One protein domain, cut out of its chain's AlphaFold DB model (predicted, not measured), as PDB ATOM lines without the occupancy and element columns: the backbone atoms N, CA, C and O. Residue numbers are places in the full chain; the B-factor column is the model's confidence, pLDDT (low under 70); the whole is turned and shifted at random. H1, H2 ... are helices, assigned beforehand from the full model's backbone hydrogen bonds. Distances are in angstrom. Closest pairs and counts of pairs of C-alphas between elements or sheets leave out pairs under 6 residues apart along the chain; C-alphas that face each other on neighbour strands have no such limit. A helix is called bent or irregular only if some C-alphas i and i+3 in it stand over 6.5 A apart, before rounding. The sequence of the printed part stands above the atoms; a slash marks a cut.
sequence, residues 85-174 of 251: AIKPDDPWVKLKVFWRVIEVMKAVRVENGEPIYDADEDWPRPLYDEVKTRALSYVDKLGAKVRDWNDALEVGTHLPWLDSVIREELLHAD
ATOM      1  N   ALA A  85     -36.409  70.652 -56.872       55.09
ATOM      2  CA  ALA A  85     -37.054  70.309 -58.147       55.09
ATOM      3  C   ALA A  85     -37.497  71.548 -58.956       55.09
ATOM      4  O   ALA A  85     -38.019  72.513 -58.390       55.09
ATOM      5  N   ILE A  86     -37.282  71.507 -60.275       62.12
ATOM      6  CA  ILE A  86     -37.733  72.534 -61.223       62.12
ATOM      7  C   ILE A  86     -39.267  72.550 -61.210       62.12
ATOM      8  O   ILE A  86     -39.904  71.523 -61.453       62.12
ATOM      9  N   LYS A  87     -39.858  73.696 -60.864       60.50
ATOM     10  CA  LYS A  87     -41.316  73.886 -60.798       60.50
ATOM     11  C   LYS A  87     -41.811  74.637 -62.037       60.50
ATOM     12  O   LYS A  87     -41.016  75.342 -62.648       60.50
ATOM     13  N   PRO A  88     -43.102  74.529 -62.400       55.62
ATOM     14  CA  PRO A  88     -43.710  75.442 -63.365       55.62
ATOM     15  C   PRO A  88     -43.443  76.900 -62.962       55.62
ATOM     16  O   PRO A  88     -43.492  77.209 -61.770       55.62
ATOM     17  N   ASP A  89     -43.129  77.751 -63.941       59.75
ATOM     18  CA  ASP A  89     -42.820  79.181 -63.767       59.75
ATOM     19  C   ASP A  89     -41.588  79.486 -62.891       59.75
ATOM     20  O   ASP A  89     -41.469  80.568 -62.314       59.75
ATOM     21  N   ASP A  90     -40.661  78.533 -62.760       62.75
ATOM     22  CA  ASP A  90     -39.441  78.718 -61.978       62.75
ATOM     23  C   ASP A  90     -38.451  79.650 -62.708       62.75
ATOM     24  O   ASP A  90     -37.922  79.297 -63.762       62.75
ATOM     25  N   PRO A  91     -38.140  80.835 -62.158       59.81
ATOM     26  CA  PRO A  91     -37.247  81.775 -62.825       59.81
ATOM     27  C   PRO A  91     -35.777  81.322 -62.816       59.81
ATOM     28  O   PRO A  91     -34.932  81.888 -63.508       59.81
ATOM     29  N   TRP A  92     -35.448  80.291 -62.034       62.81
ATOM     30  CA  TRP A  92     -34.091  79.781 -61.871       62.81
ATOM     31  C   TRP A  92     -33.830  78.524 -62.694       62.81
ATOM     32  O   TRP A  92     -32.810  77.877 -62.470       62.81
ATOM     33  N   VAL A  93     -34.692  78.160 -63.649       67.19
ATOM     34  CA  VAL A  93     -34.590  76.896 -64.404       67.19
ATOM     35  C   VAL A  93     -33.177  76.654 -64.934       67.19
ATOM     36  O   VAL A  93     -32.593  75.609 -64.652       67.19
ATOM     37  N   LYS A  94     -32.563  77.632 -65.609       69.00
ATOM     38  CA  LYS A  94     -31.200  77.484 -66.151       69.00
ATOM     39  C   LYS A  94     -30.144  77.257 -65.061       69.00
ATOM     40  O   LYS A  94     -29.250  76.430 -65.226       69.00
ATOM     41  N   LEU A  95     -30.271  77.949 -63.929       67.94
ATOM     42  CA  LEU A  95     -29.386  77.801 -62.774       67.94
ATOM     43  C   LEU A  95     -29.567  76.442 -62.081       67.94
ATOM     44  O   LEU A  95     -28.592  75.777 -61.731       67.94
ATOM     45  N   LYS A  96     -30.810  75.994 -61.917       68.56
ATOM     46  CA  LYS A  96     -31.128  74.676 -61.364       68.56
ATOM     47  C   LYS A  96     -30.608  73.557 -62.249       68.56
ATOM     48  O   LYS A  96     -30.040  72.595 -61.742       68.56
ATOM     49  N   VAL A  97     -30.738  73.703 -63.570       74.50
ATOM     50  CA  VAL A  97     -30.131  72.778 -64.532       74.50
ATOM     51  C   VAL A  97     -28.616  72.765 -64.373       74.50
ATOM     52  O   VAL A  97     -28.041  71.687 -64.291       74.50
ATOM     53  N   PHE A  98     -27.960  73.922 -64.268       75.38
ATOM     54  CA  PHE A  98     -26.511  73.985 -64.065       75.38
ATOM     55  C   PHE A  98     -26.051  73.204 -62.823       75.38
ATOM     56  O   PHE A  98     -25.153  72.365 -62.915       75.38
ATOM     57  N   TRP A  99     -26.696  73.413 -61.673       75.19
ATOM     58  CA  TRP A  99     -26.356  72.673 -60.454       75.19
ATOM     59  C   TRP A  99     -26.700  71.192 -60.557       75.19
ATOM     60  O   TRP A  99     -25.907  70.346 -60.152       75.19
ATOM     61  N   ARG A 100     -27.833  70.858 -61.180       78.06
ATOM     62  CA  ARG A 100     -28.208  69.472 -61.463       78.06
ATOM     63  C   ARG A 100     -27.151  68.762 -62.306       78.06
ATOM     64  O   ARG A 100     -26.808  67.626 -61.998       78.06
ATOM     65  N   VAL A 101     -26.627  69.420 -63.338       79.88
ATOM     66  CA  VAL A 101     -25.548  68.890 -64.176       79.88
ATOM     67  C   VAL A 101     -24.313  68.611 -63.329       79.88
ATOM     68  O   VAL A 101     -23.778  67.509 -63.411       79.88
ATOM     69  N   ILE A 102     -23.896  69.558 -62.481       81.50
ATOM     70  CA  ILE A 102     -22.766  69.351 -61.565       81.50
ATOM     71  C   ILE A 102     -23.005  68.114 -60.697       81.50
ATOM     72  O   ILE A 102     -22.143  67.244 -60.656       81.50
ATOM     73  N   GLU A 103     -24.175  67.975 -60.076       81.00
ATOM     74  CA  GLU A 103     -24.497  66.819 -59.229       81.00
ATOM     75  C   GLU A 103     -24.484  65.487 -59.995       81.00
ATOM     76  O   GLU A 103     -23.964  64.483 -59.505       81.00
ATOM     77  N   VAL A 104     -24.981  65.463 -61.234       82.44
ATOM     78  CA  VAL A 104     -24.888  64.271 -62.090       82.44
ATOM     79  C   VAL A 104     -23.430  63.957 -62.423       82.44
ATOM     80  O   VAL A 104     -23.026  62.800 -62.340       82.44
ATOM     81  N   MET A 105     -22.618  64.962 -62.755       83.06
ATOM     82  CA  MET A 105     -21.190  64.775 -63.021       83.06
ATOM     83  C   MET A 105     -20.440  64.260 -61.788       83.06
ATOM     84  O   MET A 105     -19.609  63.364 -61.924       83.06
ATOM     85  N   LYS A 106     -20.754  64.774 -60.590       81.19
ATOM     86  CA  LYS A 106     -20.222  64.264 -59.316       81.19
ATOM     87  C   LYS A 106     -20.562  62.792 -59.139       81.19
ATOM     88  O   LYS A 106     -19.665  61.990 -58.905       81.19
ATOM     89  N   ALA A 107     -21.835  62.434 -59.312       81.06
ATOM     90  CA  ALA A 107     -22.282  61.052 -59.197       81.06
ATOM     91  C   ALA A 107     -21.535  60.132 -60.174       81.06
ATOM     92  O   ALA A 107     -21.068  59.074 -59.771       81.06
ATOM     93  N   VAL A 108     -21.347  60.551 -61.430       81.19
ATOM     94  CA  VAL A 108     -20.607  59.764 -62.433       81.19
ATOM     95  C   VAL A 108     -19.126  59.609 -62.077       81.19
ATOM     96  O   VAL A 108     -18.574  58.524 -62.225       81.19
ATOM     97  N   ARG A 109     -18.475  60.659 -61.570       80.06
ATOM     98  CA  ARG A 109     -17.073  60.585 -61.127       80.06
ATOM     99  C   ARG A 109     -16.901  59.651 -59.925       80.06
ATOM    100  O   ARG A 109     -15.988  58.830 -59.921       80.06
ATOM    101  N   VAL A 110     -17.820  59.699 -58.960       78.75
ATOM    102  CA  VAL A 110     -17.855  58.750 -57.833       78.75
ATOM    103  C   VAL A 110     -18.099  57.317 -58.326       78.75
ATOM    104  O   VAL A 110     -17.434  56.393 -57.867       78.75
ATOM    105  N   GLU A 111     -18.992  57.119 -59.304       76.12
ATOM    106  CA  GLU A 111     -19.201  55.820 -59.968       76.12
ATOM    107  C   GLU A 111     -17.918  55.302 -60.661       76.12
ATOM    108  O   GLU A 111     -17.695  54.091 -60.689       76.12
ATOM    109  N   ASN A 112     -17.049  56.197 -61.151       77.00
ATOM    110  CA  ASN A 112     -15.734  55.882 -61.732       77.00
ATOM    111  C   ASN A 112     -14.611  55.689 -60.688       77.00
ATOM    112  O   ASN A 112     -13.475  55.395 -61.059       77.00
ATOM    113  N   GLY A 113     -14.908  55.810 -59.390       70.69
ATOM    114  CA  GLY A 113     -13.942  55.610 -58.305       70.69
ATOM    115  C   GLY A 113     -13.146  56.856 -57.907       70.69
ATOM    116  O   GLY A 113     -12.147  56.728 -57.195       70.69
ATOM    117  N   GLU A 114     -13.562  58.049 -58.337       76.38
ATOM    118  CA  GLU A 114     -12.986  59.307 -57.847       76.38
ATOM    119  C   GLU A 114     -13.422  59.616 -56.397       76.38
ATOM    120  O   GLU A 114     -14.463  59.129 -55.941       76.38
ATOM    121  N   PRO A 115     -12.650  60.434 -55.651       73.69
ATOM    122  CA  PRO A 115     -13.012  60.845 -54.298       73.69
ATOM    123  C   PRO A 115     -14.343  61.604 -54.252       73.69
ATOM    124  O   PRO A 115     -14.680  62.361 -55.163       73.69
ATOM    125  N   ILE A 116     -15.075  61.431 -53.152       72.88
ATOM    126  CA  ILE A 116     -16.280  62.210 -52.865       72.88
ATOM    127  C   ILE A 116     -15.849  63.576 -52.329       72.88
ATOM    128  O   ILE A 116     -15.030  63.658 -51.415       72.88
ATOM    129  N   TYR A 117     -16.421  64.633 -52.898       72.56
ATOM    130  CA  TYR A 117     -16.188  66.012 -52.490       72.56
ATOM    131  C   TYR A 117     -17.531  66.669 -52.166       72.56
ATOM    132  O   TYR A 117     -18.282  67.053 -53.076       72.56
ATOM    133  N   ASP A 118     -17.834  66.767 -50.874       62.62
ATOM    134  CA  ASP A 118     -19.137  67.213 -50.380       62.62
ATOM    135  C   ASP A 118     -19.279  68.742 -50.443       62.62
ATOM    136  O   ASP A 118     -20.328  69.246 -50.857       62.62
ATOM    137  N   ALA A 119     -18.221  69.495 -50.118       65.19
ATOM    138  CA  ALA A 119     -18.186  70.951 -50.244       65.19
ATOM    139  C   ALA A 119     -17.325  71.406 -51.431       65.19
ATOM    140  O   ALA A 119     -16.355  70.756 -51.804       65.19
ATOM    141  N   ASP A 120     -17.630  72.575 -52.006       60.44
ATOM    142  CA  ASP A 120     -16.846  73.150 -53.118       60.44
ATOM    143  C   ASP A 120     -15.379  73.409 -52.747       60.44
ATOM    144  O   ASP A 120     -14.505  73.407 -53.609       60.44
ATOM    145  N   GLU A 121     -15.119  73.651 -51.464       66.19
ATOM    146  CA  GLU A 121     -13.787  73.908 -50.913       66.19
ATOM    147  C   GLU A 121     -12.921  72.644 -50.878       66.19
ATOM    148  O   GLU A 121     -11.694  72.747 -50.901       66.19
ATOM    149  N   ASP A 122     -13.554  71.467 -50.896       70.94
ATOM    150  CA  ASP A 122     -12.874  70.172 -50.893       70.94
ATOM    151  C   ASP A 122     -12.320  69.822 -52.281       70.94
ATOM    152  O   ASP A 122     -11.420  68.988 -52.408       70.94
ATOM    153  N   TRP A 123     -12.833  70.464 -53.336       70.12
ATOM    154  CA  TRP A 123     -12.412  70.189 -54.702       70.12
ATOM    155  C   TRP A 123     -11.024  70.775 -54.986       70.12
ATOM    156  O   TRP A 123     -10.792  71.974 -54.786       70.12
ATOM    157  N   PRO A 124     -10.112  70.000 -55.599       76.94
ATOM    158  CA  PRO A 124      -8.941  70.570 -56.245       76.94
ATOM    159  C   PRO A 124      -9.382  71.622 -57.271       76.94
ATOM    160  O   PRO A 124     -10.144  71.316 -58.187       76.94
ATOM    161  N   ARG A 125      -8.890  72.862 -57.149       71.94
ATOM    162  CA  ARG A 125      -9.317  73.979 -58.020       71.94
ATOM    163  C   ARG A 125      -9.307  73.653 -59.523       71.94
ATOM    164  O   ARG A 125     -10.313  73.938 -60.163       71.94
ATOM    165  N   PRO A 126      -8.260  73.014 -60.089       71.69
ATOM    166  CA  PRO A 126      -8.255  72.675 -61.513       71.69
ATOM    167  C   PRO A 126      -9.399  71.734 -61.915       71.69
ATOM    168  O   PRO A 126      -9.977  71.887 -62.986       71.69
ATOM    169  N   LEU A 127      -9.752  70.791 -61.037       72.31
ATOM    170  CA  LEU A 127     -10.845  69.845 -61.251       72.31
ATOM    171  C   LEU A 127     -12.207  70.545 -61.150       72.31
ATOM    172  O   LEU A 127     -13.104  70.300 -61.954       72.31
ATOM    173  N   TYR A 128     -12.355  71.441 -60.176       72.94
ATOM    174  CA  TYR A 128     -13.570  72.232 -59.999       72.94
ATOM    175  C   TYR A 128     -13.844  73.146 -61.199       72.94
ATOM    176  O   TYR A 128     -14.981  73.226 -61.670       72.94
ATOM    177  N   ASP A 129     -12.804  73.794 -61.728       68.94
ATOM    178  CA  ASP A 129     -12.907  74.645 -62.914       68.94
ATOM    179  C   ASP A 129     -13.280  73.822 -64.157       68.94
ATOM    180  O   ASP A 129     -14.196  74.200 -64.889       68.94
ATOM    181  N   GLU A 130     -12.664  72.650 -64.355       79.56
ATOM    182  CA  GLU A 130     -13.021  71.724 -65.440       79.56
ATOM    183  C   GLU A 130     -14.496  71.299 -65.365       79.56
ATOM    184  O   GLU A 130     -15.221  71.360 -66.365       79.56
ATOM    185  N   VAL A 131     -14.962  70.896 -64.177       75.62
ATOM    186  CA  VAL A 131     -16.354  70.479 -63.963       75.62
ATOM    187  C   VAL A 131     -17.319  71.618 -64.250       75.62
ATOM    188  O   VAL A 131     -18.320  71.402 -64.930       75.62
ATOM    189  N   LYS A 132     -17.005  72.843 -63.820       73.12
ATOM    190  CA  LYS A 132     -17.817  74.023 -64.133       73.12
ATOM    191  C   LYS A 132     -17.880  74.316 -65.623       73.12
ATOM    192  O   LYS A 132     -18.970  74.536 -66.147       73.12
ATOM    193  N   THR A 133     -16.741  74.314 -66.312       71.31
ATOM    194  CA  THR A 133     -16.692  74.576 -67.756       71.31
ATOM    195  C   THR A 133     -17.496  73.534 -68.529       71.31
ATOM    196  O   THR A 133     -18.294  73.891 -69.397       71.31
ATOM    197  N   ARG A 134     -17.360  72.249 -68.184       78.69
ATOM    198  CA  ARG A 134     -18.176  71.184 -68.787       78.69
ATOM    199  C   ARG A 134     -19.656  71.326 -68.443       78.69
ATOM    200  O   ARG A 134     -20.491  71.164 -69.328       78.69
ATOM    201  N   ALA A 135     -19.992  71.684 -67.204       76.50
ATOM    202  CA  ALA A 135     -21.377  71.889 -66.799       76.50
ATOM    203  C   ALA A 135     -22.062  72.998 -67.612       76.50
ATOM    204  O   ALA A 135     -23.187  72.809 -68.073       76.50
ATOM    205  N   LEU A 136     -21.366  74.112 -67.869       71.75
ATOM    206  CA  LEU A 136     -21.858  75.168 -68.763       71.75
ATOM    207  C   LEU A 136     -22.084  74.648 -70.189       71.75
ATOM    208  O   LEU A 136     -23.143  74.890 -70.760       71.75
ATOM    209  N   SER A 137     -21.157  73.850 -70.729       77.06
ATOM    210  CA  SER A 137     -21.322  73.243 -72.058       77.06
ATOM    211  C   SER A 137     -22.568  72.349 -72.151       77.06
ATOM    212  O   SER A 137     -23.277  72.376 -73.155       77.06
ATOM    213  N   TYR A 138     -22.883  71.582 -71.105       79.94
ATOM    214  CA  TYR A 138     -24.101  70.768 -71.053       79.94
ATOM    215  C   TYR A 138     -25.377  71.613 -70.976       79.94
ATOM    216  O   TYR A 138     -26.362  71.291 -71.645       79.94
ATOM    217  N   VAL A 139     -25.356  72.710 -70.218       74.94
ATOM    218  CA  VAL A 139     -26.459  73.682 -70.193       74.94
ATOM    219  C   VAL A 139     -26.674  74.286 -71.584       74.94
ATOM    220  O   VAL A 139     -27.816  74.373 -72.032       74.94
ATOM    221  N   ASP A 140     -25.609  74.624 -72.310       73.88
ATOM    222  CA  ASP A 140     -25.708  75.148 -73.678       73.88
ATOM    223  C   ASP A 140     -26.252  74.097 -74.661       73.88
ATOM    224  O   ASP A 140     -27.123  74.401 -75.480       73.88
ATOM    225  N   LYS A 141     -25.824  72.831 -74.538       78.06
ATOM    226  CA  LYS A 141     -26.381  71.703 -75.310       78.06
ATOM    227  C   LYS A 141     -27.881  71.522 -75.055       78.06
ATOM    228  O   LYS A 141     -28.622  71.221 -75.992       78.06
ATOM    229  N   LEU A 142     -28.337  71.705 -73.812       77.75
ATOM    230  CA  LEU A 142     -29.765  71.711 -73.484       77.75
ATOM    231  C   LEU A 142     -30.471  72.924 -74.099       77.75
ATOM    232  O   LEU A 142     -31.543  72.777 -74.679       77.75
ATOM    233  N   GLY A 143     -29.844  74.098 -74.040       73.88
ATOM    234  CA  GLY A 143     -30.382  75.337 -74.602       73.88
ATOM    235  C   GLY A 143     -30.564  75.300 -76.115       73.88
ATOM    236  O   GLY A 143     -31.469  75.942 -76.627       73.88
ATOM    237  N   ALA A 144     -29.776  74.498 -76.830       77.38
ATOM    238  CA  ALA A 144     -29.984  74.249 -78.256       77.38
ATOM    239  C   ALA A 144     -31.209  73.359 -78.559       77.38
ATOM    240  O   ALA A 144     -31.628  73.266 -79.714       77.38
ATOM    241  N   LYS A 145     -31.761  72.663 -77.556       78.69
ATOM    242  CA  LYS A 145     -32.935  71.784 -77.692       78.69
ATOM    243  C   LYS A 145     -34.224  72.393 -77.159       78.69
ATOM    244  O   LYS A 145     -35.287  72.056 -77.671       78.69
ATOM    245  N   VAL A 146     -34.115  73.235 -76.143       75.56
ATOM    246  CA  VAL A 146     -35.239  73.925 -75.510       75.56
ATOM    247  C   VAL A 146     -35.593  75.162 -76.330       75.56
ATOM    248  O   VAL A 146     -34.702  75.901 -76.747       75.56
ATOM    249  N   ARG A 147     -36.887  75.398 -76.570       75.44
ATOM    250  CA  ARG A 147     -37.350  76.605 -77.273       75.44
ATOM    251  C   ARG A 147     -37.504  77.784 -76.328       75.44
ATOM    252  O   ARG A 147     -37.144  78.894 -76.714       75.44
ATOM    253  N   ASP A 148     -38.010  77.544 -75.123       71.12
ATOM    254  CA  ASP A 148     -38.159  78.565 -74.092       71.12
ATOM    255  C   ASP A 148     -37.603  78.085 -72.747       71.12
ATOM    256  O   ASP A 148     -38.100  77.147 -72.130       71.12
ATOM    257  N   TRP A 149     -36.562  78.762 -72.260       68.06
ATOM    258  CA  TRP A 149     -35.985  78.480 -70.943       68.06
ATOM    259  C   TRP A 149     -36.924  78.819 -69.779       68.06
ATOM    260  O   TRP A 149     -36.687  78.339 -68.669       68.06
ATOM    261  N   ASN A 150     -37.968  79.615 -70.023       67.56
ATOM    262  CA  ASN A 150     -38.999  79.927 -69.036       67.56
ATOM    263  C   ASN A 150     -40.062  78.822 -68.939       67.56
ATOM    264  O   ASN A 150     -40.771  78.746 -67.935       67.56
ATOM    265  N   ASP A 151     -40.149  77.926 -69.930       65.94
ATOM    266  CA  ASP A 151     -40.992  76.736 -69.847       65.94
ATOM    267  C   ASP A 151     -40.243  75.620 -69.105       65.94
ATOM    268  O   ASP A 151     -39.582  74.738 -69.661       65.94
ATOM    269  N   ALA A 152     -40.372  75.660 -67.783       64.44
ATOM    270  CA  ALA A 152     -39.817  74.666 -66.876       64.44
ATOM    271  C   ALA A 152     -40.263  73.223 -67.191       64.44
ATOM    272  O   ALA A 152     -39.521  72.275 -66.907       64.44
ATOM    273  N   LEU A 153     -41.455  73.037 -67.771       65.88
ATOM    274  CA  LEU A 153     -41.949  71.719 -68.170       65.88
ATOM    275  C   LEU A 153     -41.217  71.239 -69.422       65.88
ATOM    276  O   LEU A 153     -40.740  70.101 -69.427       65.88
ATOM    277  N   GLU A 154     -41.070  72.098 -70.437       73.25
ATOM    278  CA  GLU A 154     -40.272  71.809 -71.638       73.25
ATOM    279  C   GLU A 154     -38.847  71.407 -71.243       73.25
ATOM    280  O   GLU A 154     -38.388  70.314 -71.595       73.25
ATOM    281  N   VAL A 155     -38.180  72.228 -70.429       70.06
ATOM    282  CA  VAL A 155     -36.828  71.947 -69.923       70.06
ATOM    283  C   VAL A 155     -36.788  70.618 -69.169       70.06
ATOM    284  O   VAL A 155     -35.917  69.783 -69.426       70.06
ATOM    285  N   GLY A 156     -37.765  70.384 -68.288       67.12
ATOM    286  CA  GLY A 156     -37.915  69.152 -67.516       67.12
ATOM    287  C   GLY A 156     -37.965  67.891 -68.383       67.12
ATOM    288  O   GLY A 156     -37.343  66.882 -68.037       67.12
ATOM    289  N   THR A 157     -38.633  67.942 -69.540       71.62
ATOM    290  CA  THR A 157     -38.724  66.788 -70.458       71.62
ATOM    291  C   THR A 157     -37.388  66.396 -71.090       71.62
ATOM    292  O   THR A 157     -37.202  65.240 -71.480       71.62
ATOM    293  N   HIS A 158     -36.438  67.329 -71.162       76.94
ATOM    294  CA  HIS A 158     -35.127  67.118 -71.767       76.94
ATOM    295  C   HIS A 158     -34.032  66.744 -70.754       76.94
ATOM    296  O   HIS A 158     -32.957  66.303 -71.168       76.94
ATOM    297  N   LEU A 159     -34.295  66.823 -69.444       78.25
ATOM    298  CA  LEU A 159     -33.329  66.428 -68.407       78.25
ATOM    299  C   LEU A 159     -32.900  64.954 -68.491       78.25
ATOM    300  O   LEU A 159     -31.705  64.697 -68.388       78.25
ATOM    301  N   PRO A 160     -33.788  63.969 -68.751       76.06
ATOM    302  CA  PRO A 160     -33.354  62.577 -68.895       76.06
ATOM    303  C   PRO A 160     -32.391  62.363 -70.070       76.06
ATOM    304  O   PRO A 160     -31.495  61.518 -70.008       76.06
ATOM    305  N   TRP A 161     -32.571  63.130 -71.152       86.44
ATOM    306  CA  TRP A 161     -31.634  63.138 -72.272       86.44
ATOM    307  C   TRP A 161     -30.290  63.739 -71.847       86.44
ATOM    308  O   TRP A 161     -29.256  63.142 -72.127       86.44
ATOM    309  N   LEU A 162     -30.305  64.864 -71.126       82.44
ATOM    310  CA  LEU A 162     -29.093  65.518 -70.638       82.44
ATOM    311  C   LEU A 162     -28.286  64.607 -69.703       82.44
ATOM    312  O   LEU A 162     -27.087  64.432 -69.909       82.44
ATOM    313  N   ASP A 163     -28.952  63.965 -68.740       81.31
ATOM    314  CA  ASP A 163     -28.339  62.997 -67.822       81.31
ATOM    315  C   ASP A 163     -27.682  61.841 -68.599       81.31
ATOM    316  O   ASP A 163     -26.603  61.373 -68.233       81.31
ATOM    317  N   SER A 164     -28.307  61.396 -69.697       77.50
ATOM    318  CA  SER A 164     -27.759  60.343 -70.562       77.50
ATOM    319  C   SER A 164     -26.513  60.809 -71.317       77.50
ATOM    320  O   SER A 164     -25.534  60.073 -71.352       77.50
ATOM    321  N   VAL A 165     -26.521  62.031 -71.861       85.25
ATOM    322  CA  VAL A 165     -25.372  62.619 -72.572       85.25
ATOM    323  C   VAL A 165     -24.178  62.814 -71.639       85.25
ATOM    324  O   VAL A 165     -23.063  62.446 -71.997       85.25
ATOM    325  N   ILE A 166     -24.398  63.340 -70.429       84.62
ATOM    326  CA  ILE A 166     -23.334  63.520 -69.427       84.62
ATOM    327  C   ILE A 166     -22.698  62.173 -69.086       84.62
ATOM    328  O   ILE A 166     -21.476  62.044 -69.057       84.62
ATOM    329  N   ARG A 167     -23.531  61.159 -68.836       82.75
ATOM    330  CA  ARG A 167     -23.071  59.806 -68.514       82.75
ATOM    331  C   ARG A 167     -22.313  59.181 -69.677       82.75
ATOM    332  O   ARG A 167     -21.261  58.608 -69.445       82.75
ATOM    333  N   GLU A 168     -22.810  59.298 -70.902       83.69
ATOM    334  CA  GLU A 168     -22.138  58.779 -72.095       83.69
ATOM    335  C   GLU A 168     -20.757  59.419 -72.277       83.69
ATOM    336  O   GLU A 168     -19.761  58.711 -72.384       83.69
ATOM    337  N   GLU A 169     -20.674  60.747 -72.226       82.88
ATOM    338  CA  GLU A 169     -19.417  61.466 -72.431       82.88
ATOM    339  C   GLU A 169     -18.413  61.222 -71.299       82.88
ATOM    340  O   GLU A 169     -17.236  61.016 -71.574       82.88
ATOM    341  N   LEU A 170     -18.844  61.187 -70.036       79.25
ATOM    342  CA  LEU A 170     -17.934  60.980 -68.902       79.25
ATOM    343  C   LEU A 170     -17.546  59.510 -68.679       79.25
ATOM    344  O   LEU A 170     -16.422  59.246 -68.266       79.25
ATOM    345  N   LEU A 171     -18.428  58.548 -68.967       70.56
ATOM    346  CA  LEU A 171     -18.109  57.115 -68.859       70.56
ATOM    347  C   LEU A 171     -17.330  56.594 -70.079       70.56
ATOM    348  O   LEU A 171     -16.723  55.522 -70.012       70.56
ATOM    349  N   HIS A 172     -17.367  57.304 -71.211       61.38
ATOM    350  CA  HIS A 172     -16.615  56.940 -72.415       61.38
ATOM    351  C   HIS A 172     -15.373  57.800 -72.669       61.38
ATOM    352  O   HIS A 172     -14.527  57.356 -73.440       61.38
ATOM    353  N   ALA A 173     -15.194  58.937 -71.986       54.66
ATOM    354  CA  ALA A 173     -13.964  59.737 -72.060       54.66
ATOM    355  C   ALA A 173     -12.701  58.984 -71.589       54.66
ATOM    356  O   ALA A 173     -11.611  59.295 -72.058       54.66
ATOM    357  N   ASP A 174     -12.841  57.963 -70.732       45.09
ATOM    358  CA  ASP A 174     -11.722  57.123 -70.264       45.09
ATOM    359  C   ASP A 174     -11.421  55.914 -71.168       45.09
ATOM    360  O   ASP A 174     -10.541  55.099 -70.871       45.09
TER     361      ASP A 174
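AT A GLANCE: This is residues 85 to 174 of the 251 residues of an uncharacterized protein of Agrobacterium albertimagni (UniProt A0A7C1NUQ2). Two helices, H3 and H1, run side by side in the same direction, and the third, H2, crosses them obliquely in the opposite direction, packing on H1 with residues 131 to 139 and reaching H3 with residues 138 to 142. The three centres make a triangle, and a long loop of residues 112 to 124 swings from the end of H1 to the start of H2, away from the centre of the domain. The printed part has 90 residues with three named helices, in the order H1, H2, H3 along the chain, and no named strand; the class is all helix. The whole is compact, with a radius of gyration of the C-alphas of 13.5 A, and the C-alphas span 36 by 27 by 19 A.

HOW THE PARTS SIT: The longest helix by residues is H3, residues 152 to 172, which has a kink of 37 degrees near residue 159 and is irregular, the C-alphas of Thr 157 and Pro 160 being 7.0 A apart. It touches H1, residues 93 to 111, at a shallow tilt of 28 degrees, and the two run the same way. Their closest C-alphas are those of Val 93 and Ala 152, 6.2 A apart. H2, residues 125 to 143, touches H1 with residues 131 to 139 alone, and the closest C-alphas are those of Val 101 and Ala 135, 5.8 A apart. H1 and H2 run opposite ways at a steep tilt of 54 degrees. H2 touches H3 with residues 138 to 142 alone, the closest C-alphas being those of Leu 142 and Leu 162, 6.8 A apart. H2 and H3 run opposite ways at a steep tilt of 48 degrees. The helix packing is mostly crossed, but only just: 1 of the 3 touching pairs is at a shallow tilt. Every O i to N i+4 pair is within hydrogen-bond range in H1 and H2, and 14 of 17 are in H3.

IN THESE COORDINATES: H3 measures 29.7 A from C-alpha 152 at (-39.817, 74.666, -66.876) to C-alpha 172 at (-16.615, 56.940, -72.415). H1 measures 26.5 A from Val 93 to Glu 111, and its first C-alpha is at (-34.590, 76.896, -64.404). H2 measures 26.8 A from Arg 125 to Gly 143.

THE WHOLE: The two C-alphas farthest apart are those of Asp 89 and Asp 174, 38.7 A. The printed part has no cut. The link from H1 to H2, 13 residues, is long, and its C-alphas lie 15 to 19 A from the mean of the C-alphas; the link from H2 to H3, 8 residues, is short. The mean pLDDT of the printed part is 72.9, and 26 residues are under 70, among them residues 85 to 96, 118 to 121, 149 to 153 and 172 to 174.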